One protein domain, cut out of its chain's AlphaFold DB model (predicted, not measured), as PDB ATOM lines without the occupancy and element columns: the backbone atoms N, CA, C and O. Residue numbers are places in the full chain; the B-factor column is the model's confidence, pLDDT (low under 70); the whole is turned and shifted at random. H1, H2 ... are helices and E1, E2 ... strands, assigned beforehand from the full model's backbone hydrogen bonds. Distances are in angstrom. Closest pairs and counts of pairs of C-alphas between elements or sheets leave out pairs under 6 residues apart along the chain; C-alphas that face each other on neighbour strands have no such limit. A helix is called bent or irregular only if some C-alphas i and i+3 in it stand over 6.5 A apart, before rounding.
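What this domain is: This is residues 96 to 145, 167 to 215 and 246 to 305 of the 453 residues of an uncharacterized protein of Aureobasidium pullulans (UniProt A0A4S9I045). Picture a long body of helices with a small four-stranded sheet at one end: H2 makes most of the length, short H3 and H4 follow each other along it, and H5, packed on H4, lies side by side with H1. H1 and H2 each reach over the same face of the sheet in two layers, and residues 210 to 215 stick out at the far end. The printed part has 159 residues, with five named helices and four named strands in the order H1 E1 E2 H2 H3 H4 E3 E4 H5; the mixed sheet runs E1 E2 E4 E3, and the class is mixed, helices and strands. The whole is loose, with a radius of gyration of the C-alphas of 19.1 A and spans of 71 by 35 by 29 A.

How they stand to each other: Start at the antiparallel hairpin of E1, residues 126 to 129, and E2, residues 133 to 137, where N 127 and O 135 are 2.9 A apart. E4, residues 276 to 280, is parallel to E2, with N 134 and O 276 2.9 A apart, and makes an antiparallel hairpin with E3, residues 267 to 271, with N 268 and O 279 2.8 A apart. H1, residues 96 to 122, is over E1 and E2; its Arg 119 and Val 127 have the closest C-alphas to E1, 5.3 A. H2, residues 167 to 210, is over E4 and E3, its closest C-alphas to E4 being Asp 173 and Val 276, 6.6 A; it is irregular, C-alphas 204 and 207 being 7.2 A apart. Residues 192 to 206 of H2 touch H3, residues 246 to 254, closest at C-alphas 199 and 249, 4.8 A; its residues 181 to 189 touch H4, residues 257 to 264, closest at C-alphas 185 and 260, 5.7 A. H5, residues 282 to 301, touches H1 at a shallow tilt of 23 degrees, opposite ways, closest at C-alphas 110 and 289, 5.4 A. Every O i to N i+4 pair is within hydrogen-bond range in H1, H3, H4 and H5, and 36 of 40 in H2.

Where its parts are: Find C-alpha 96 at (28.665, -13.201, 7.618); from there H1 runs 38.2 A. H2 runs 62.2 A from C-alpha 167 at (-1.650, 1.316, 35.330), and H5 runs 28.6 A to C-alpha 301 at (21.788, -18.699, -0.737).

The domain as a whole: Residues 146 to 166 and 216 to 245 are not printed; the C-alpha gaps are 25.7 A and 20.7 A. The links printed whole are tight. Mean pLDDT of the printed part is 79.3, with 31 residues under 70, among them 138 to 145.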
ATOM      1  N   LEU A  96      29.058 -11.976   6.875       58.56
ATOM      2  CA  LEU A  96      28.665 -13.201   7.618       58.56
ATOM      3  C   LEU A  96      27.922 -12.986   8.934       58.56
ATOM      4  O   LEU A  96      27.050 -13.783   9.272       58.56
ATOM      5  N   SER A  97      28.254 -11.948   9.691       61.59
ATOM      6  CA  SER A  97      27.698 -11.776  11.034       61.59
ATOM      7  C   SER A  97      26.246 -11.302  10.979       61.59
ATOM      8  O   SER A  97      25.410 -11.820  11.714       61.59
ATOM      9  N   PHE A  98      25.908 -10.390  10.065       66.94
ATOM     10  CA  PHE A  98      24.543  -9.870   9.942       66.94
ATOM     11  C   PHE A  98      23.553 -10.882   9.362       66.94
ATOM     12  O   PHE A  98      22.448 -11.025   9.891       66.94
ATOM     13  N   SER A  99      23.937 -11.623   8.318       74.31
ATOM     14  CA  SER A  99      23.091 -12.696   7.784       74.31
ATOM     15  C   SER A  99      22.880 -13.795   8.826       74.31
ATOM     16  O   SER A  99      21.753 -14.254   9.001       74.31
ATOM     17  N   TYR A 100      23.924 -14.144   9.587       81.38
ATOM     18  CA  TYR A 100      23.839 -15.114  10.674       81.38
ATOM     19  C   TYR A 100      22.912 -14.643  11.796       81.38
ATOM     20  O   TYR A 100      22.076 -15.418  12.248       81.38
ATOM     21  N   ILE A 101      22.975 -13.367  12.194       84.62
ATOM     22  CA  ILE A 101      22.040 -12.798  13.176       84.62
ATOM     23  C   ILE A 101      20.596 -12.914  12.672       84.62
ATOM     24  O   ILE A 101      19.726 -13.341  13.429       84.62
ATOM     25  N   TYR A 102      20.310 -12.583  11.409       86.69
ATOM     26  CA  TYR A 102      18.952 -12.721  10.869       86.69
ATOM     27  C   TYR A 102      18.495 -14.177  10.773       86.69
ATOM     28  O   TYR A 102      17.358 -14.478  11.135       86.69
ATOM     29  N   ILE A 103      19.377 -15.085  10.351       89.06
ATOM     30  CA  ILE A 103      19.091 -16.521  10.301       89.06
ATOM     31  C   ILE A 103      18.808 -17.057  11.708       89.06
ATOM     32  O   ILE A 103      17.811 -17.747  11.896       89.06
ATOM     33  N   LEU A 104      19.611 -16.694  12.713       90.12
ATOM     34  CA  LEU A 104      19.373 -17.075  14.107       90.12
ATOM     35  C   LEU A 104      18.039 -16.540  14.631       90.12
ATOM     36  O   LEU A 104      17.299 -17.281  15.273       90.12
ATOM     37  N   ASN A 105      17.698 -15.282  14.330       89.31
ATOM     38  CA  ASN A 105      16.407 -14.707  14.709       89.31
ATOM     39  C   ASN A 105      15.233 -15.453  14.051       89.31
ATOM     40  O   ASN A 105      14.235 -15.727  14.716       89.31
ATOM     41  N   LEU A 106      15.353 -15.828  12.774       91.12
ATOM     42  CA  LEU A 106      14.337 -16.625  12.081       91.12
ATOM     43  C   LEU A 106      14.232 -18.043  12.645       91.12
ATOM     44  O   LEU A 106      13.125 -18.541  12.812       91.12
ATOM     45  N   LEU A 107      15.354 -18.686  12.973       93.00
ATOM     46  CA  LEU A 107      15.362 -20.010  13.596       93.00
ATOM     47  C   LEU A 107      14.703 -19.981  14.976       93.00
ATOM     48  O   LEU A 107      13.879 -20.844  15.273       93.00
ATOM     49  N   ALA A 108      15.004 -18.967  15.792       91.25
ATOM     50  CA  ALA A 108      14.337 -18.757  17.071       91.25
ATOM     51  C   ALA A 108      12.828 -18.536  16.880       91.25
ATOM     52  O   ALA A 108      12.023 -19.156  17.571       91.25
ATOM     53  N   TYR A 109      12.434 -17.724  15.895       89.88
ATOM     54  CA  TYR A 109      11.029 -17.491  15.568       89.88
ATOM     55  C   TYR A 109      10.303 -18.776  15.135       89.88
ATOM     56  O   TYR A 109       9.218 -19.069  15.637       89.88
ATOM     57  N   VAL A 110      10.919 -19.587  14.269       92.12
ATOM     58  CA  VAL A 110      10.388 -20.895  13.853       92.12
ATOM     59  C   VAL A 110      10.271 -21.842  15.045       92.12
ATOM     60  O   VAL A 110       9.236 -22.484  15.198       92.12
ATOM     61  N   ALA A 111      11.277 -21.902  15.921       92.31
ATOM     62  CA  ALA A 111      11.235 -22.733  17.123       92.31
ATOM     63  C   ALA A 111      10.101 -22.311  18.073       92.31
ATOM     64  O   ALA A 111       9.379 -23.168  18.584       92.31
ATOM     65  N   CYS A 112       9.886 -21.005  18.262       89.19
ATOM     66  CA  CYS A 112       8.764 -20.483  19.042       89.19
ATOM     67  C   CYS A 112       7.411 -20.872  18.431       89.19
ATOM     68  O   CYS A 112       6.536 -21.349  19.150       89.19
ATOM     69  N   LEU A 113       7.234 -20.711  17.115       89.31
ATOM     70  CA  LEU A 113       5.993 -21.099  16.436       89.31
ATOM     71  C   LEU A 113       5.752 -22.613  16.478       89.31
ATOM     72  O   LEU A 113       4.625 -23.039  16.722       89.31
ATOM     73  N   ALA A 114       6.797 -23.421  16.297       89.69
ATOM     74  CA  ALA A 114       6.712 -24.874  16.392       89.69
ATOM     75  C   ALA A 114       6.321 -25.314  17.809       89.69
ATOM     76  O   ALA A 114       5.419 -26.133  17.970       89.69
ATOM     77  N   TRP A 115       6.933 -24.720  18.840       88.62
ATOM     78  CA  TRP A 115       6.556 -24.954  20.234       88.62
ATOM     79  C   TRP A 115       5.085 -24.613  20.487       88.62
ATOM     80  O   TRP A 115       4.356 -25.408  21.080       88.62
ATOM     81  N   ILE A 116       4.627 -23.456  19.998       84.31
ATOM     82  CA  ILE A 116       3.227 -23.035  20.098       84.31
ATOM     83  C   ILE A 116       2.311 -24.061  19.421       84.31
ATOM     84  O   ILE A 116       1.352 -24.505  20.041       84.31
ATOM     85  N   LEU A 117       2.613 -24.489  18.195       85.50
ATOM     86  CA  LEU A 117       1.792 -25.455  17.457       85.50
ATOM     87  C   LEU A 117       1.730 -26.827  18.129       85.50
ATOM     88  O   LEU A 117       0.642 -27.387  18.246       85.50
ATOM     89  N   ILE A 118       2.858 -27.335  18.634       85.81
ATOM     90  CA  ILE A 118       2.892 -28.571  19.426       85.81
ATOM     91  C   ILE A 118       1.963 -28.421  20.634       85.81
ATOM     92  O   ILE A 118       1.133 -29.287  20.899       85.81
ATOM     93  N   ARG A 119       2.027 -27.295  21.348       82.12
ATOM     94  CA  ARG A 119       1.144 -27.065  22.498       82.12
ATOM     95  C   ARG A 119      -0.329 -27.023  22.097       82.12
ATOM     96  O   ARG A 119      -1.153 -27.638  22.763       82.12
ATOM     97  N   ILE A 120      -0.651 -26.364  20.988       79.00
ATOM     98  CA  ILE A 120      -2.021 -26.282  20.475       79.00
ATOM     99  C   ILE A 120      -2.569 -27.668  20.127       79.00
ATOM    100  O   ILE A 120      -3.705 -27.972  20.484       79.00
ATOM    101  N   TRP A 121      -1.782 -28.496  19.441       79.75
ATOM    102  CA  TRP A 121      -2.232 -29.801  18.956       79.75
ATOM    103  C   TRP A 121      -2.295 -30.874  20.043       79.75
ATOM    104  O   TRP A 121      -3.137 -31.761  19.948       79.75
ATOM    105  N   PHE A 122      -1.442 -30.801  21.069       79.62
ATOM    106  CA  PHE A 122      -1.348 -31.839  22.103       79.62
ATOM    107  C   PHE A 122      -1.997 -31.472  23.451       79.62
ATOM    108  O   PHE A 122      -2.156 -32.358  24.285       79.62
ATOM    109  N   TYR A 123      -2.370 -30.206  23.690       74.56
ATOM    110  CA  TYR A 123      -2.913 -29.740  24.981       74.56
ATOM    111  C   TYR A 123      -4.213 -28.932  24.829       74.56
ATOM    112  O   TYR A 123      -4.339 -27.837  25.384       74.56
ATOM    113  N   ASP A 124      -5.171 -29.450  24.052       68.56
ATOM    114  CA  ASP A 124      -6.523 -28.886  23.884       68.56
ATOM    115  C   ASP A 124      -6.539 -27.382  23.546       68.56
ATOM    116  O   ASP A 124      -7.387 -26.613  24.000       68.56
ATOM    117  N   GLY A 125      -5.561 -26.928  22.756       63.62
ATOM    118  CA  GLY A 125      -5.459 -25.534  22.337       63.62
ATOM    119  C   GLY A 125      -4.923 -24.561  23.391       63.62
ATOM    120  O   GLY A 125      -4.814 -23.379  23.075       63.62
ATOM    121  N   VAL A 126      -4.544 -24.991  24.599       64.88
ATOM    122  CA  VAL A 126      -3.971 -24.100  25.626       64.88
ATOM    123  C   VAL A 126      -2.449 -24.041  25.499       64.88
ATOM    124  O   VAL A 126      -1.724 -24.985  25.815       64.88
ATOM    125  N   VAL A 127      -1.935 -22.888  25.074       63.81
ATOM    126  CA  VAL A 127      -0.493 -22.670  24.893       63.81
ATOM    127  C   VAL A 127       0.161 -22.323  26.225       63.81
ATOM    128  O   VAL A 127       1.121 -22.975  26.643       63.81
ATOM    129  N   LEU A 128      -0.390 -21.324  26.917       73.88
ATOM    130  CA  LEU A 128       0.135 -20.803  28.174       73.88
ATOM    131  C   LEU A 128      -1.015 -20.299  29.045       73.88
ATOM    132  O   LEU A 128      -1.876 -19.558  28.578       73.88
ATOM    133  N   ARG A 129      -1.011 -20.683  30.322       70.06
ATOM    134  CA  ARG A 129      -1.962 -20.196  31.320       70.06
ATOM    135  C   ARG A 129      -1.183 -19.697  32.526       70.06
ATOM    136  O   ARG A 129      -0.566 -20.487  33.232       70.06
ATOM    137  N   THR A 130      -1.197 -18.393  32.743       70.00
ATOM    138  CA  THR A 130      -0.665 -17.738  33.942       70.00
ATOM    139  C   THR A 130      -1.773 -16.923  34.604       70.00
ATOM    140  O   THR A 130      -2.868 -16.795  34.059       70.00
ATOM    141  N   ALA A 131      -1.510 -16.375  35.793       61.44
ATOM    142  CA  ALA A 131      -2.488 -15.563  36.526       61.44
ATOM    143  C   ALA A 131      -2.970 -14.328  35.736       61.44
ATOM    144  O   ALA A 131      -4.050 -13.817  36.001       61.44
ATOM    145  N   THR A 132      -2.177 -13.860  34.769       64.75
ATOM    146  CA  THR A 132      -2.422 -12.625  34.016       64.75
ATOM    147  C   THR A 132      -2.542 -12.829  32.501       64.75
ATOM    148  O   THR A 132      -3.054 -11.936  31.826       64.75
ATOM    149  N   TRP A 133      -2.115 -13.981  31.965       64.12
ATOM    150  CA  TRP A 133      -2.160 -14.293  30.531       64.12
ATOM    151  C   TRP A 133      -2.810 -15.649  30.279       64.12
ATOM    152  O   TRP A 133      -2.397 -16.673  30.826       64.12
ATOM    153  N   LEU A 134      -3.773 -15.666  29.366       72.56
ATOM    154  CA  LEU A 134      -4.344 -16.880  28.805       72.56
ATOM    155  C   LEU A 134      -4.082 -16.893  27.299       72.56
ATOM    156  O   LEU A 134      -4.719 -16.161  26.549       72.56
ATOM    157  N   ILE A 135      -3.148 -17.729  26.851       72.38
ATOM    158  CA  ILE A 135      -2.855 -17.931  25.431       72.38
ATOM    159  C   ILE A 135      -3.532 -19.225  24.983       72.38
ATOM    160  O   ILE A 135      -3.172 -20.309  25.447       72.38
ATOM    161  N   GLN A 136      -4.498 -19.104  24.077       74.56
ATOM    162  CA  GLN A 136      -5.300 -20.215  23.567       74.56
ATOM    163  C   GLN A 136      -5.393 -20.204  22.034       74.56
ATOM    164  O   GLN A 136      -5.184 -19.179  21.387       74.56
ATOM    165  N   SER A 137      -5.706 -21.347  21.440       71.06
ATOM    166  CA  SER A 137      -5.961 -21.504  20.010       71.06
ATOM    167  C   SER A 137      -7.449 -21.428  19.711       71.06
ATOM    168  O   SER A 137      -8.256 -21.998  20.441       71.06
ATOM    169  N   ASN A 138      -7.795 -20.807  18.586       61.78
ATOM    170  CA  ASN A 138      -9.114 -20.950  17.987       61.78
ATOM    171  C   ASN A 138      -8.972 -21.621  16.616       61.78
ATOM    172  O   ASN A 138      -8.243 -21.133  15.757       61.78
ATOM    173  N   ASN A 139      -9.758 -22.671  16.360       51.28
ATOM    174  CA  ASN A 139      -9.932 -23.251  15.017       51.28
ATOM    175  C   ASN A 139     -10.728 -22.337  14.055       51.28
ATOM    176  O   ASN A 139     -11.112 -22.764  12.969       51.28
ATOM    177  N   ILE A 140     -11.004 -21.089  14.444       45.59
ATOM    178  CA  ILE A 140     -11.807 -20.124  13.689       45.59
ATOM    179  C   ILE A 140     -10.855 -19.062  13.136       45.59
ATOM    180  O   ILE A 140     -10.059 -18.495  13.887       45.59
ATOM    181  N   ALA A 141     -10.919 -18.819  11.825       41.88
ATOM    182  CA  ALA A 141     -10.102 -17.822  11.143       41.88
ATOM    183  C   ALA A 141     -10.317 -16.437  11.774       41.88
ATOM    184  O   ALA A 141     -11.405 -15.873  11.698       41.88
ATOM    185  N   ILE A 142      -9.274 -15.906  12.410       50.16
ATOM    186  CA  ILE A 142      -9.272 -14.563  12.985       50.16
ATOM    187  C   ILE A 142      -9.237 -13.582  11.809       50.16
ATOM    188  O   ILE A 142      -8.310 -13.625  10.996       50.16
ATOM    189  N   ALA A 143     -10.250 -12.724  11.674       42.25
ATOM    190  CA  ALA A 143     -10.258 -11.723  10.616       42.25
ATOM    191  C   ALA A 143      -9.084 -10.742  10.822       42.25
ATOM    192  O   ALA A 143      -8.769 -10.392  11.961       42.25
ATOM    193  N   PRO A 144      -8.443 -10.239   9.747       39.38
ATOM    194  CA  PRO A 144      -7.198  -9.467   9.839       39.38
ATOM    195  C   PRO A 144      -7.291  -8.145  10.629       39.38
ATOM    196  O   PRO A 144      -6.263  -7.527  10.877       39.38
ATOM    197  N   ASN A 145      -8.483  -7.745  11.083       41.34
ATOM    198  CA  ASN A 145      -8.733  -6.568  11.918       41.34
ATOM    199  C   ASN A 145      -9.718  -6.829  13.077       41.34
ATOM    200  O   ASN A 145     -10.202  -5.877  13.684       41.34
ATOM    201  N   LYS A 167      -2.881   1.174  36.124       69.25
ATOM    202  CA  LYS A 167      -1.650   1.316  35.330       69.25
ATOM    203  C   LYS A 167      -0.955  -0.027  35.070       69.25
ATOM    204  O   LYS A 167      -0.220  -0.141  34.090       69.25
ATOM    205  N   ALA A 168      -1.141  -1.026  35.938       68.69
ATOM    206  CA  ALA A 168      -0.550  -2.348  35.758       68.69
ATOM    207  C   ALA A 168      -1.260  -3.165  34.664       68.69
ATOM    208  O   ALA A 168      -0.597  -3.934  33.962       68.69
ATOM    209  N   ALA A 169      -2.573  -2.981  34.489       68.50
ATOM    210  CA  ALA A 169      -3.336  -3.603  33.411       68.50
ATOM    211  C   ALA A 169      -2.943  -3.004  32.052       68.50
ATOM    212  O   ALA A 169      -2.522  -3.751  31.171       68.50
ATOM    213  N   ASP A 170      -2.917  -1.672  31.938       70.44
ATOM    214  CA  ASP A 170      -2.502  -0.974  30.710       70.44
ATOM    215  C   ASP A 170      -1.081  -1.371  30.272       70.44
ATOM    216  O   ASP A 170      -0.815  -1.604  29.091       70.44
ATOM    217  N   PHE A 171      -0.144  -1.481  31.223       76.31
ATOM    218  CA  PHE A 171       1.237  -1.864  30.925       76.31
ATOM    219  C   PHE A 171       1.353  -3.308  30.420       76.31
ATOM    220  O   PHE A 171       2.106  -3.580  29.483       76.31
ATOM    221  N   ARG A 172       0.614  -4.246  31.022       75.25
ATOM    222  CA  ARG A 172       0.590  -5.655  30.605       75.25
ATOM    223  C   ARG A 172       0.018  -5.802  29.197       75.25
ATOM    224  O   ARG A 172       0.571  -6.550  28.390       75.25
ATOM    225  N   ASP A 173      -1.057  -5.084  28.910       70.50
ATOM    226  CA  ASP A 173      -1.784  -5.187  27.649       70.50
ATOM    227  C   ASP A 173      -0.958  -4.533  26.519       70.50
ATOM    228  O   ASP A 173      -0.773  -5.119  25.444       70.50
ATOM    229  N   LEU A 174      -0.291  -3.407  26.813       76.50
ATOM    230  CA  LEU A 174       0.715  -2.798  25.940       76.50
ATOM    231  C   LEU A 174       1.903  -3.740  25.678       76.50
ATOM    232  O   LEU A 174       2.353  -3.871  24.537       76.50
ATOM    233  N   LEU A 175       2.407  -4.425  26.708       80.75
ATOM    234  CA  LEU A 175       3.509  -5.379  26.569       80.75
ATOM    235  C   LEU A 175       3.115  -6.569  25.679       80.75
ATOM    236  O   LEU A 175       3.908  -6.985  24.833       80.75
ATOM    237  N   ALA A 176       1.887  -7.081  25.815       74.06
ATOM    238  CA  ALA A 176       1.337  -8.120  24.943       74.06
ATOM    239  C   ALA A 176       1.287  -7.669  23.487       74.06
ATOM    240  O   ALA A 176       1.745  -8.388  22.597       74.06
ATOM    241  N   PHE A 177       0.796  -6.456  23.248       77.25
ATOM    242  CA  PHE A 177       0.733  -5.885  21.913       77.25
ATOM    243  C   PHE A 177       2.126  -5.710  21.288       77.25
ATOM    244  O   PHE A 177       2.345  -6.081  20.129       77.25
ATOM    245  N   ILE A 178       3.095  -5.207  22.058       80.50
ATOM    246  CA  ILE A 178       4.464  -5.007  21.577       80.50
ATOM    247  C   ILE A 178       5.137  -6.348  21.262       80.50
ATOM    248  O   ILE A 178       5.674  -6.512  20.168       80.50
ATOM    249  N   LEU A 179       5.100  -7.316  22.181       81.50
ATOM    250  CA  LEU A 179       5.843  -8.571  22.036       81.50
ATOM    251  C   LEU A 179       5.219  -9.533  21.022       81.50
ATOM    252  O   LEU A 179       5.950 -10.192  20.287       81.50
ATOM    253  N   LEU A 180       3.889  -9.631  20.972       78.00
ATOM    254  CA  LEU A 180       3.204 -10.636  20.151       78.00
ATOM    255  C   LEU A 180       2.790 -10.119  18.776       78.00
ATOM    256  O   LEU A 180       2.556 -10.929  17.880       78.00
ATOM    257  N   ARG A 181       2.699  -8.795  18.599       78.38
ATOM    258  CA  ARG A 181       2.280  -8.179  17.334       78.38
ATOM    259  C   ARG A 181       3.394  -7.340  16.721       78.38
ATOM    260  O   ARG A 181       3.894  -7.691  15.657       78.38
ATOM    261  N   LEU A 182       3.830  -6.267  17.385       79.75
ATOM    262  CA  LEU A 182       4.806  -5.339  16.791       79.75
ATOM    263  C   LEU A 182       6.191  -5.963  16.592       79.75
ATOM    264  O   LEU A 182       6.803  -5.748  15.549       79.75
ATOM    265  N   GLY A 183       6.683  -6.737  17.561       82.38
ATOM    266  CA  GLY A 183       7.991  -7.390  17.493       82.38
ATOM    267  C   GLY A 183       8.123  -8.276  16.250       82.38
ATOM    268  O   GLY A 183       8.961  -7.987  15.395       82.38
ATOM    269  N   PRO A 184       7.261  -9.294  16.079       83.56
ATOM    270  CA  PRO A 184       7.269 -10.155  14.901       83.56
ATOM    271  C   PRO A 184       7.092  -9.402  13.573       83.56
ATOM    272  O   PRO A 184       7.792  -9.716  12.607       83.56
ATOM    273  N   ILE A 185       6.217  -8.386  13.515       84.38
ATOM    274  CA  ILE A 185       6.016  -7.569  12.301       84.38
ATOM    275  C   ILE A 185       7.306  -6.830  11.941       84.38
ATOM    276  O   ILE A 185       7.730  -6.862  10.784       84.38
ATOM    277  N   ASN A 186       7.947  -6.190  12.919       83.56
ATOM    278  CA  ASN A 186       9.188  -5.451  12.708       83.56
ATOM    279  C   ASN A 186      10.333  -6.378  12.293       83.56
ATOM    280  O   ASN A 186      11.061  -6.046  11.361       83.56
ATOM    281  N   THR A 187      10.457  -7.556  12.914       84.25
ATOM    282  CA  THR A 187      11.464  -8.561  12.543       84.25
ATOM    283  C   THR A 187      11.285  -9.017  11.096       84.25
ATOM    284  O   THR A 187      12.233  -8.954  10.313       84.25
ATOM    285  N   MET A 188      10.067  -9.405  10.703       85.31
ATOM    286  CA  MET A 188       9.784  -9.825   9.325       85.31
ATOM    287  C   MET A 188      10.000  -8.696   8.318       85.31
ATOM    288  O   MET A 188      10.575  -8.923   7.255       85.31
ATOM    289  N   SER A 189       9.600  -7.472   8.670       85.38
ATOM    290  CA  SER A 189       9.777  -6.292   7.817       85.38
ATOM    291  C   SER A 189      11.250  -5.931   7.631       85.38
ATOM    292  O   SER A 189      11.664  -5.546   6.540       85.38
ATOM    293  N   LEU A 190      12.065  -6.053   8.682       84.81
ATOM    294  CA  LEU A 190      13.498  -5.779   8.617       84.81
ATOM    295  C   LEU A 190      14.210  -6.778   7.698       84.81
ATOM    296  O   LEU A 190      15.018  -6.378   6.865       84.81
ATOM    297  N   ILE A 191      13.857  -8.060   7.796       86.94
ATOM    298  CA  ILE A 191      14.401  -9.112   6.928       86.94
ATOM    299  C   ILE A 191      13.937  -8.914   5.481       86.94
ATOM    300  O   ILE A 191      14.743  -9.017   4.557       86.94
ATOM    301  N   GLY A 192      12.671  -8.550   5.281       87.44
ATOM    302  CA  GLY A 192      12.118  -8.194   3.976       87.44
ATOM    303  C   GLY A 192      12.880  -7.066   3.269       87.44
ATOM    304  O   GLY A 192      13.211  -7.157   2.082       87.44
ATOM    305  N   ARG A 193      13.295  -6.033   4.018       85.62
ATOM    306  CA  ARG A 193      14.184  -4.976   3.498       85.62
ATOM    307  C   ARG A 193      15.529  -5.533   3.029       85.62
ATOM    308  O   ARG A 193      15.990  -5.145   1.959       85.62
ATOM    309  N   SER A 194      16.133  -6.455   3.775       83.88
ATOM    310  CA  SER A 194      17.385  -7.108   3.368       83.88
ATOM    311  C   SER A 194      17.220  -7.886   2.059       83.88
ATOM    312  O   SER A 194      18.071  -7.789   1.177       83.88
ATOM    313  N   ILE A 195      16.093  -8.582   1.875       86.81
ATOM    314  CA  ILE A 195      15.765  -9.270   0.617       86.81
ATOM    315  C   ILE A 195      15.650  -8.286  -0.557       86.81
ATOM    316  O   ILE A 195      16.178  -8.566  -1.632       86.81
ATOM    317  N   LYS A 196      15.034  -7.112  -0.369       85.62
ATOM    318  CA  LYS A 196      14.954  -6.063  -1.407       85.62
ATOM    319  C   LYS A 196      16.321  -5.514  -1.815       85.62
ATOM    320  O   LYS A 196      16.564  -5.251  -2.996       85.62
ATOM    321  N   VAL A 197      17.227  -5.349  -0.853       82.75
ATOM    322  CA  VAL A 197      18.610  -4.949  -1.149       82.75
ATOM    323  C   VAL A 197      19.327  -6.053  -1.925       82.75
ATOM    324  O   VAL A 197      19.989  -5.763  -2.920       82.75
ATOM    325  N   LEU A 198      19.139  -7.320  -1.545       83.12
ATOM    326  CA  LEU A 198      19.698  -8.462  -2.271       83.12
ATOM    327  C   LEU A 198      19.153  -8.579  -3.696       83.12
ATOM    328  O   LEU A 198      19.931  -8.835  -4.611       83.12
ATOM    329  N   ASP A 199      17.856  -8.362  -3.906       87.44
ATOM    330  CA  ASP A 199      17.236  -8.289  -5.232       87.44
ATOM    331  C   ASP A 199      17.905  -7.208  -6.089       87.44
ATOM    332  O   ASP A 199      18.400  -7.484  -7.182       87.44
ATOM    333  N   THR A 200      18.032  -5.999  -5.540       83.81
ATOM    334  CA  THR A 200      18.702  -4.873  -6.203       83.81
ATOM    335  C   THR A 200      20.145  -5.228  -6.569       83.81
ATOM    336  O   THR A 200      20.546  -5.085  -7.721       83.81
ATOM    337  N   HIS A 201      20.910  -5.784  -5.632       83.38
ATOM    338  CA  HIS A 201      22.284  -6.216  -5.868       83.38
ATOM    339  C   HIS A 201      22.402  -7.285  -6.964       83.38
ATOM    340  O   HIS A 201      23.265  -7.199  -7.839       83.38
ATOM    341  N   HIS A 202      21.535  -8.300  -6.943       84.00
ATOM    342  CA  HIS A 202      21.559  -9.373  -7.936       84.00
ATOM    343  C   HIS A 202      21.228  -8.867  -9.333       84.00
ATOM    344  O   HIS A 202      21.781  -9.400 -10.295       84.00
ATOM    345  N   ARG A 203      20.380  -7.839  -9.444       87.06
ATOM    346  CA  ARG A 203      20.158  -7.122 -10.699       87.06
ATOM    347  C   ARG A 203      21.452  -6.433 -11.118       87.06
ATOM    348  O   ARG A 203      21.981  -6.790 -12.169       87.06
ATOM    349  N   TRP A 204      22.000  -5.527 -10.304       84.31
ATOM    350  CA  TRP A 204      23.191  -4.728 -10.653       84.31
ATOM    351  C   TRP A 204      24.406  -5.568 -11.046       84.31
ATOM    352  O   TRP A 204      25.143  -5.204 -11.958       84.31
ATOM    353  N   THR A 205      24.593  -6.715 -10.398       84.06
ATOM    354  CA  THR A 205      25.736  -7.608 -10.642       84.06
ATOM    355  C   THR A 205      25.528  -8.604 -11.780       84.06
ATOM    356  O   THR A 205      26.486  -9.257 -12.197       84.06
ATOM    357  N   GLN A 206      24.305  -8.754 -12.296       88.44
ATOM    358  CA  GLN A 206      24.007  -9.754 -13.323       88.44
ATOM    359  C   GLN A 206      24.818  -9.561 -14.618       88.44
ATOM    360  O   GLN A 206      25.446 -10.535 -15.029       88.44
ATOM    361  N   PRO A 207      24.918  -8.351 -15.207       87.44
ATOM    362  CA  PRO A 207      25.681  -8.147 -16.442       87.44
ATOM    363  C   PRO A 207      27.153  -8.569 -16.300       87.44
ATOM    364  O   PRO A 207      27.753  -9.128 -17.214       87.44
ATOM    365  N   PHE A 208      27.732  -8.344 -15.121       84.62
ATOM    366  CA  PHE A 208      29.117  -8.697 -14.812       84.62
ATOM    367  C   PHE A 208      29.313 -10.188 -14.559       84.62
ATOM    368  O   PHE A 208      30.363 -10.731 -14.885       84.62
ATOM    369  N   THR A 209      28.286 -10.850 -14.025       85.12
ATOM    370  CA  THR A 209      28.280 -12.307 -13.865       85.12
ATOM    371  C   THR A 209      28.410 -12.995 -15.219       85.12
ATOM    372  O   THR A 209      29.128 -13.983 -15.333       85.12
ATOM    373  N   ASP A 210      27.752 -12.453 -16.245       86.31
ATOM    374  CA  ASP A 210      27.778 -13.014 -17.596       86.31
ATOM    375  C   ASP A 210      29.138 -12.788 -18.285       86.31
ATOM    376  O   ASP A 210      29.550 -13.593 -19.113       86.31
ATOM    377  N   MET A 211      29.864 -11.729 -17.903       85.25
ATOM    378  CA  MET A 211      31.224 -11.426 -18.376       85.25
ATOM    379  C   MET A 211      32.330 -12.128 -17.569       85.25
ATOM    380  O   MET A 211      33.513 -11.951 -17.865       85.25
ATOM    381  N   TYR A 212      31.977 -12.875 -16.519       81.81
ATOM    382  CA  TYR A 212      32.956 -13.372 -15.557       81.81
ATOM    383  C   TYR A 212      33.844 -14.478 -16.121       81.81
ATOM    384  O   TYR A 212      35.056 -14.415 -15.922       81.81
ATOM    385  N   ASP A 213      33.258 -15.471 -16.804       79.94
ATOM    386  CA  ASP A 213      33.948 -16.678 -17.295       79.94
ATOM    387  C   ASP A 213      34.500 -16.522 -18.719       79.94
ATOM    388  O   ASP A 213      35.525 -17.117 -19.062       79.94
ATOM    389  N   ALA A 214      33.875 -15.678 -19.536       84.06
ATOM    390  CA  ALA A 214      34.302 -15.377 -20.894       84.06
ATOM    391  C   ALA A 214      33.754 -14.010 -21.333       84.06
ATOM    392  O   ALA A 214      32.770 -13.534 -20.763       84.06
ATOM    393  N   PRO A 215      34.344 -13.384 -22.368       86.31
ATOM    394  CA  PRO A 215      33.739 -12.220 -22.995       86.31
ATOM    395  C   PRO A 215      32.321 -12.533 -23.483       86.31
ATOM    396  O   PRO A 215      32.115 -13.478 -24.250       86.31
ATOM    397  N   VAL A 246      18.176 -13.785 -10.085       89.88
ATOM    398  CA  VAL A 246      17.441 -12.517 -10.246       89.88
ATOM    399  C   VAL A 246      15.937 -12.768 -10.149       89.88
ATOM    400  O   VAL A 246      15.233 -12.013  -9.488       89.88
ATOM    401  N   VAL A 247      15.447 -13.868 -10.730       92.25
ATOM    402  CA  VAL A 247      14.041 -14.279 -10.600       92.25
ATOM    403  C   VAL A 247      13.678 -14.561  -9.144       92.25
ATOM    404  O   VAL A 247      12.689 -14.029  -8.652       92.25
ATOM    405  N   PHE A 248      14.471 -15.380  -8.453       91.44
ATOM    406  CA  PHE A 248      14.189 -15.803  -7.084       91.44
ATOM    407  C   PHE A 248      14.081 -14.610  -6.125       91.44
ATOM    408  O   PHE A 248      13.058 -14.439  -5.461       91.44
ATOM    409  N   PHE A 249      15.093 -13.736  -6.105       90.19
ATOM    410  CA  PHE A 249      15.057 -12.542  -5.258       90.19
ATOM    411  C   PHE A 249      14.020 -11.516  -5.734       90.19
ATOM    412  O   PHE A 249      13.381 -10.881  -4.897       90.19
ATOM    413  N   GLY A 250      13.773 -11.413  -7.043       90.62
ATOM    414  CA  GLY A 250      12.717 -10.568  -7.596       90.62
ATOM    415  C   GLY A 250      11.318 -10.983  -7.134       90.62
ATOM    416  O   GLY A 250      10.525 -10.129  -6.740       90.62
ATOM    417  N   VAL A 251      11.018 -12.288  -7.113       92.75
ATOM    418  CA  VAL A 251       9.740 -12.825  -6.613       92.75
ATOM    419  C   VAL A 251       9.585 -12.562  -5.117       92.75
ATOM    420  O   VAL A 251       8.538 -12.073  -4.697       92.75
ATOM    421  N   LEU A 252      10.619 -12.826  -4.312       91.75
ATOM    422  CA  LEU A 252      10.558 -12.563  -2.869       91.75
ATOM    423  C   LEU A 252      10.375 -11.071  -2.561       91.75
ATOM    424  O   LEU A 252       9.565 -10.714  -1.713       91.75
ATOM    425  N   SER A 253      11.068 -10.202  -3.298       90.12
ATOM    426  CA  SER A 253      10.935  -8.741  -3.222       90.12
ATOM    427  C   SER A 253       9.523  -8.266  -3.603       90.12
ATOM    428  O   SER A 253       8.955  -7.398  -2.937       90.12
ATOM    429  N   ALA A 254       8.904  -8.876  -4.623       90.31
ATOM    430  CA  ALA A 254       7.529  -8.579  -5.032       90.31
ATOM    431  C   ALA A 254       6.474  -9.033  -4.004       90.31
ATOM    432  O   ALA A 254       5.399  -8.434  -3.914       90.31
ATOM    433  N   LEU A 255       6.775 -10.072  -3.221       90.56
ATOM    434  CA  LEU A 255       5.889 -10.633  -2.199       90.56
ATOM    435  C   LEU A 255       6.212 -10.155  -0.772       90.56
ATOM    436  O   LEU A 255       5.703 -10.719   0.192       90.56
ATOM    437  N   ASP A 256       6.993  -9.087  -0.614       87.25
ATOM    438  CA  ASP A 256       7.420  -8.563   0.695       87.25
ATOM    439  C   ASP A 256       6.262  -8.128   1.623       87.25
ATOM    440  O   ASP A 256       6.424  -7.998   2.831       87.25
ATOM    441  N   TRP A 257       5.061  -7.925   1.080       86.12
ATOM    442  CA  TRP A 257       3.859  -7.608   1.859       86.12
ATOM    443  C   TRP A 257       3.235  -8.837   2.545       86.12
ATOM    444  O   TRP A 257       2.511  -8.688   3.531       86.12
ATOM    445  N   VAL A 258       3.509 -10.051   2.053       89.06
ATOM    446  CA  VAL A 258       2.901 -11.300   2.539       89.06
ATOM    447  C   VAL A 258       3.233 -11.580   4.015       89.06
ATOM    448  O   VAL A 258       2.307 -11.873   4.774       89.06
ATOM    449  N   PRO A 259       4.487 -11.438   4.488       86.62
ATOM    450  CA  PRO A 259       4.830 -11.704   5.889       86.62
ATOM    451  C   PRO A 259       4.102 -10.798   6.863       86.62
ATOM    452  O   PRO A 259       3.613 -11.268   7.886       86.62
ATOM    453  N   ALA A 260       3.991  -9.508   6.537       83.56
ATOM    454  CA  ALA A 260       3.281  -8.557   7.378       83.56
ATOM    455  C   ALA A 260       1.811  -8.969   7.553       83.56
ATOM    456  O   ALA A 260       1.289  -8.914   8.666       83.56
ATOM    457  N   LEU A 261       1.158  -9.458   6.492       84.12
ATOM    458  CA  LEU A 261      -0.212  -9.968   6.583       84.12
ATOM    459  C   LEU A 261      -0.319 -11.254   7.402       84.12
ATOM    460  O   LEU A 261      -1.213 -11.356   8.240       84.12
ATOM    461  N   ILE A 262       0.588 -12.213   7.194       86.69
ATOM    462  CA  ILE A 262       0.604 -13.471   7.958       86.69
ATOM    463  C   ILE A 262       0.744 -13.175   9.452       86.69
ATOM    464  O   ILE A 262      -0.031 -13.680  10.260       86.69
ATOM    465  N   VAL A 263       1.698 -12.318   9.820       82.94
ATOM    466  CA  VAL A 263       1.945 -11.958  11.218       82.94
ATOM    467  C   VAL A 263       0.781 -11.159  11.805       82.94
ATOM    468  O   VAL A 263       0.427 -11.355  12.965       82.94
ATOM    469  N   THR A 264       0.129 -10.303  11.013       80.25
ATOM    470  CA  THR A 264      -1.064  -9.569  11.465       80.25
ATOM    471  C   THR A 264      -2.210 -10.517  11.830       80.25
ATOM    472  O   THR A 264      -2.910 -10.262  12.806       80.25
ATOM    473  N   GLY A 265      -2.373 -11.620  11.093       76.88
ATOM    474  CA  GLY A 265      -3.361 -12.666  11.378       76.88
ATOM    475  C   GLY A 265      -2.915 -13.720  12.399       76.88
ATOM    476  O   GLY A 265      -3.677 -14.642  12.686       76.88
ATOM    477  N   LEU A 266      -1.694 -13.625  12.937       82.88
ATOM    478  CA  LEU A 266      -1.133 -14.636  13.835       82.88
ATOM    479  C   LEU A 266      -1.790 -14.621  15.215       82.88
ATOM    480  O   LEU A 266      -2.107 -15.685  15.746       82.88
ATOM    481  N   CYS A 267      -1.989 -13.426  15.775       79.50
ATOM    482  CA  CYS A 267      -2.460 -13.226  17.141       79.50
ATOM    483  C   CYS A 267      -3.602 -12.201  17.188       79.50
ATOM    484  O   CYS A 267      -3.437 -11.074  16.721       79.50
ATOM    485  N   ALA A 268      -4.714 -12.547  17.840       75.06
ATOM    486  CA  ALA A 268      -5.697 -11.583  18.332       75.06
ATOM    487  C   ALA A 268      -5.553 -11.427  19.844       75.06
ATOM    488  O   ALA A 268      -5.467 -12.413  20.572       75.06
ATOM    489  N   ILE A 269      -5.532 -10.183  20.310       70.94
ATOM    490  CA  ILE A 269      -5.428  -9.846  21.728       70.94
ATOM    491  C   ILE A 269      -6.783  -9.283  22.148       70.94
ATOM    492  O   ILE A 269      -7.284  -8.355  21.516       70.94
ATOM    493  N   THR A 270      -7.384  -9.874  23.177       70.50
ATOM    494  CA  THR A 270      -8.657  -9.431  23.757       70.50
ATOM    495  C   THR A 270      -8.475  -9.160  25.242       70.50
ATOM    496  O   THR A 270      -7.969 -10.014  25.976       70.50
ATOM    497  N   GLU A 271      -8.900  -7.975  25.670       67.25
ATOM    498  CA  GLU A 271      -8.829  -7.521  27.056       67.25
ATOM    499  C   GLU A 271     -10.083  -7.953  27.820       67.25
ATOM    500  O   GLU A 271     -11.205  -7.836  27.327       67.25
ATOM    501  N   THR A 272      -9.888  -8.461  29.036       60.62
ATOM    502  CA  THR A 272     -10.980  -8.947  29.902       60.62
ATOM    503  C   THR A 272     -11.048  -8.217  31.248       60.62
ATOM    504  O   THR A 272     -11.731  -8.667  32.162       60.62
ATOM    505  N   GLY A 273     -10.325  -7.103  31.409       58.62
ATOM    506  CA  GLY A 273     -10.245  -6.333  32.660       58.62
ATOM    507  C   GLY A 273      -9.367  -6.982  33.741       58.62
ATOM    508  O   GLY A 273      -8.529  -6.312  34.331       58.62
ATOM    509  N   SER A 274      -9.466  -8.298  33.959       61.53
ATOM    510  CA  SER A 274      -8.654  -9.040  34.944       61.53
ATOM    511  C   SER A 274      -7.450  -9.790  34.348       61.53
ATOM    512  O   SER A 274      -6.636 -10.338  35.088       61.53
ATOM    513  N   GLY A 275      -7.311  -9.824  33.020       64.12
ATOM    514  CA  GLY A 275      -6.233 -10.532  32.322       64.12
ATOM    515  C   GLY A 275      -6.298 -10.373  30.802       64.12
ATOM    516  O   GLY A 275      -7.309  -9.908  30.266       64.12
ATOM    517  N   VAL A 276      -5.218 -10.779  30.124       68.38
ATOM    518  CA  VAL A 276      -5.097 -10.762  28.657       68.38
ATOM    519  C   VAL A 276      -5.394 -12.140  28.101       68.38
ATOM    520  O   VAL A 276      -4.737 -13.118  28.468       68.38
ATOM    521  N   ILE A 277      -6.332 -12.209  27.163       73.19
ATOM    522  CA  ILE A 277      -6.561 -13.411  26.370       73.19
ATOM    523  C   ILE A 277      -5.916 -13.203  25.001       73.19
ATOM    524  O   ILE A 277      -6.293 -12.304  24.252       73.19
ATOM    525  N   VAL A 278      -4.944 -14.048  24.670       74.12
ATOM    526  CA  VAL A 278      -4.291 -14.073  23.360       74.12
ATOM    527  C   VAL A 278      -4.794 -15.290  22.605       74.12
ATOM    528  O   VAL A 278      -4.667 -16.423  23.066       74.12
ATOM    529  N   ARG A 279      -5.349 -15.057  21.423       77.69
ATOM    530  CA  ARG A 279      -5.787 -16.097  20.498       77.69
ATOM    531  C   ARG A 279      -4.784 -16.238  19.375       77.69
ATOM    532  O   ARG A 279      -4.522 -15.260  18.683       77.69
ATOM    533  N   ILE A 280      -4.253 -17.440  19.184       81.25
ATOM    534  CA  ILE A 280      -3.296 -17.731  18.113       81.25
ATOM    535  C   ILE A 280      -3.985 -18.534  17.013       81.25
ATOM    536  O   ILE A 280      -4.695 -19.497  17.297       81.25
ATOM    537  N   SER A 281      -3.758 -18.147  15.756       83.19
ATOM    538  CA  SER A 281      -4.210 -18.896  14.582       83.19
ATOM    539  C   SER A 281      -3.179 -19.970  14.192       83.19
ATOM    540  O   SER A 281      -2.061 -19.621  13.792       83.19
ATOM    541  N   PRO A 282      -3.528 -21.274  14.227       83.31
ATOM    542  CA  PRO A 282      -2.618 -22.342  13.804       83.31
ATOM    543  C   PRO A 282      -2.224 -22.228  12.328       83.31
ATOM    544  O   PRO A 282      -1.078 -22.474  11.961       83.31
ATOM    545  N   THR A 283      -3.156 -21.801  11.471       85.44
ATOM    546  CA  THR A 283      -2.907 -21.627  10.034       85.44
ATOM    547  C   THR A 283      -1.909 -20.506   9.766       85.44
ATOM    548  O   THR A 283      -0.983 -20.690   8.978       85.44
ATOM    549  N   ALA A 284      -2.048 -19.363  10.449       86.00
ATOM    550  CA  ALA A 284      -1.097 -18.263  10.327       86.00
ATOM    551  C   ALA A 284       0.283 -18.642  10.890       86.00
ATOM    552  O   ALA A 284       1.295 -18.280  10.297       86.00
ATOM    553  N   ALA A 285       0.340 -19.432  11.970       87.44
ATOM    554  CA  ALA A 285       1.596 -19.961  12.500       87.44
ATOM    555  C   ALA A 285       2.304 -20.884  11.490       87.44
ATOM    556  O   ALA A 285       3.495 -20.712  11.237       87.44
ATOM    557  N   CYS A 286       1.580 -21.801  10.835       89.56
ATOM    558  CA  CYS A 286       2.137 -22.646   9.773       89.56
ATOM    559  C   CYS A 286       2.668 -21.830   8.586       89.56
ATOM    560  O   CYS A 286       3.793 -22.056   8.136       89.56
ATOM    561  N   LEU A 287       1.893 -20.853   8.104       90.44
ATOM    562  CA  LEU A 287       2.323 -19.962   7.020       90.44
ATOM    563  C   LEU A 287       3.533 -19.109   7.426       90.44
ATOM    564  O   LEU A 287       4.448 -18.920   6.626       90.44
ATOM    565  N   GLY A 288       3.571 -18.640   8.675       89.88
ATOM    566  CA  GLY A 288       4.681 -17.868   9.230       89.88
ATOM    567  C   GLY A 288       5.970 -18.682   9.300       89.88
ATOM    568  O   GLY A 288       7.027 -18.188   8.902       89.88
ATOM    569  N   MET A 289       5.891 -19.948   9.721       92.06
ATOM    570  CA  MET A 289       7.035 -20.866   9.683       92.06
ATOM    571  C   MET A 289       7.511 -21.112   8.253       92.06
ATOM    572  O   MET A 289       8.701 -20.968   7.986       92.06
ATOM    573  N   LEU A 290       6.599 -21.429   7.326       93.44
ATOM    574  CA  LEU A 290       6.942 -21.666   5.922       93.44
ATOM    575  C   LEU A 290       7.684 -20.464   5.323       93.44
ATOM    576  O   LEU A 290       8.738 -20.626   4.710       93.44
ATOM    577  N   TRP A 291       7.174 -19.253   5.550       92.88
ATOM    578  CA  TRP A 291       7.814 -18.041   5.052       92.88
ATOM    579  C   TRP A 291       9.180 -17.785   5.697       92.88
ATOM    580  O   TRP A 291      10.136 -17.406   5.023       92.88
ATOM    581  N   SER A 292       9.301 -18.052   6.998       92.12
ATOM    582  CA  SER A 292      10.575 -17.939   7.716       92.12
ATOM    583  C   SER A 292      11.628 -18.887   7.146       92.12
ATOM    584  O   SER A 292      12.774 -18.487   6.968       92.12
ATOM    585  N   ILE A 293      11.242 -20.119   6.801       93.00
ATOM    586  CA  ILE A 293      12.125 -21.103   6.160       93.00
ATOM    587  C   ILE A 293      12.578 -20.604   4.784       93.00
ATOM    588  O   ILE A 293      13.762 -20.689   4.463       93.00
ATOM    589  N   ILE A 294      11.666 -20.023   3.996       93.31
ATOM    590  CA  ILE A 294      12.002 -19.407   2.704       93.31
ATOM    591  C   ILE A 294      13.023 -18.276   2.892       93.31
ATOM    592  O   ILE A 294      13.991 -18.202   2.138       93.31
ATOM    593  N   TYR A 295      12.860 -17.424   3.909       90.75
ATOM    594  CA  TYR A 295      13.825 -16.367   4.228       90.75
ATOM    595  C   TYR A 295      15.172 -16.902   4.718       90.75
ATOM    596  O   TYR A 295      16.204 -16.399   4.277       90.75
ATOM    597  N   ILE A 296      15.193 -17.942   5.556       90.69
ATOM    598  CA  ILE A 296      16.435 -18.612   5.971       90.69
ATOM    599  C   ILE A 296      17.172 -19.147   4.742       90.69
ATOM    600  O   ILE A 296      18.366 -18.889   4.577       90.69
ATOM    601  N   TYR A 297      16.463 -19.850   3.857       89.94
ATOM    602  CA  TYR A 297      17.029 -20.360   2.614       89.94
ATOM    603  C   TYR A 297      17.551 -19.219   1.732       89.94
ATOM    604  O   TYR A 297      18.697 -19.257   1.291       89.94
ATOM    605  N   ALA A 298      16.760 -18.160   1.543       87.88
ATOM    606  CA  ALA A 298      17.143 -17.012   0.730       87.88
ATOM    607  C   ALA A 298      18.408 -16.325   1.256       87.88
ATOM    608  O   ALA A 298      19.320 -16.077   0.473       87.88
ATOM    609  N   LEU A 299      18.495 -16.067   2.563       84.94
ATOM    610  CA  LEU A 299      19.669 -15.462   3.201       84.94
ATOM    611  C   LEU A 299      20.894 -16.384   3.171       84.94
ATOM    612  O   LEU A 299      22.016 -15.900   3.043       84.94
ATOM    613  N   SER A 300      20.693 -17.701   3.229       82.50
ATOM    614  CA  SER A 300      21.783 -18.679   3.116       82.50
ATOM    615  C   SER A 300      22.323 -18.760   1.684       82.50
ATOM    616  O   SER A 300      23.530 -18.826   1.464       82.50
ATOM    617  N   CYS A 301      21.438 -18.692   0.685       77.75
ATOM    618  CA  CYS A 301      21.788 -18.699  -0.737       77.75
ATOM    619  C   CYS A 301      22.167 -17.315  -1.295       77.75
ATOM    620  O   CYS A 301      22.633 -17.219  -2.440       77.75
ATOM    621  N   ALA A 302      21.976 -16.256  -0.502       69.12
ATOM    622  CA  ALA A 302      22.273 -14.872  -0.852       69.12
ATOM    623  C   ALA A 302      23.761 -14.607  -1.054       69.12
ATOM    624  O   ALA A 302      24.100 -13.562  -1.608       69.12
ATOM    625  N   TRP A 303      24.640 -15.531  -0.640       65.12
ATOM    626  CA  TRP A 303      26.070 -15.316  -0.791       65.12
ATOM    627  C   TRP A 303      26.421 -15.101  -2.258       65.12
ATOM    628  O   TRP A 303      26.184 -15.998  -3.088       65.12
ATOM    629  N   PRO A 304      26.973 -13.923  -2.607       59.81
ATOM    630  CA  PRO A 304      27.417 -13.695  -3.959       59.81
ATOM    631  C   PRO A 304      28.529 -14.706  -4.224       59.81
ATOM    632  O   PRO A 304      29.582 -14.702  -3.577       59.81
ATOM    633  N   ALA A 305      28.272 -15.600  -5.182       64.75
ATOM    634  CA  ALA A 305      29.320 -16.418  -5.772       64.75
ATOM    635  C   ALA A 305      30.456 -15.484  -6.211       64.75
ATOM    636  O   ALA A 305      30.204 -14.317  -6.509       64.75
TER     637      ALA A 305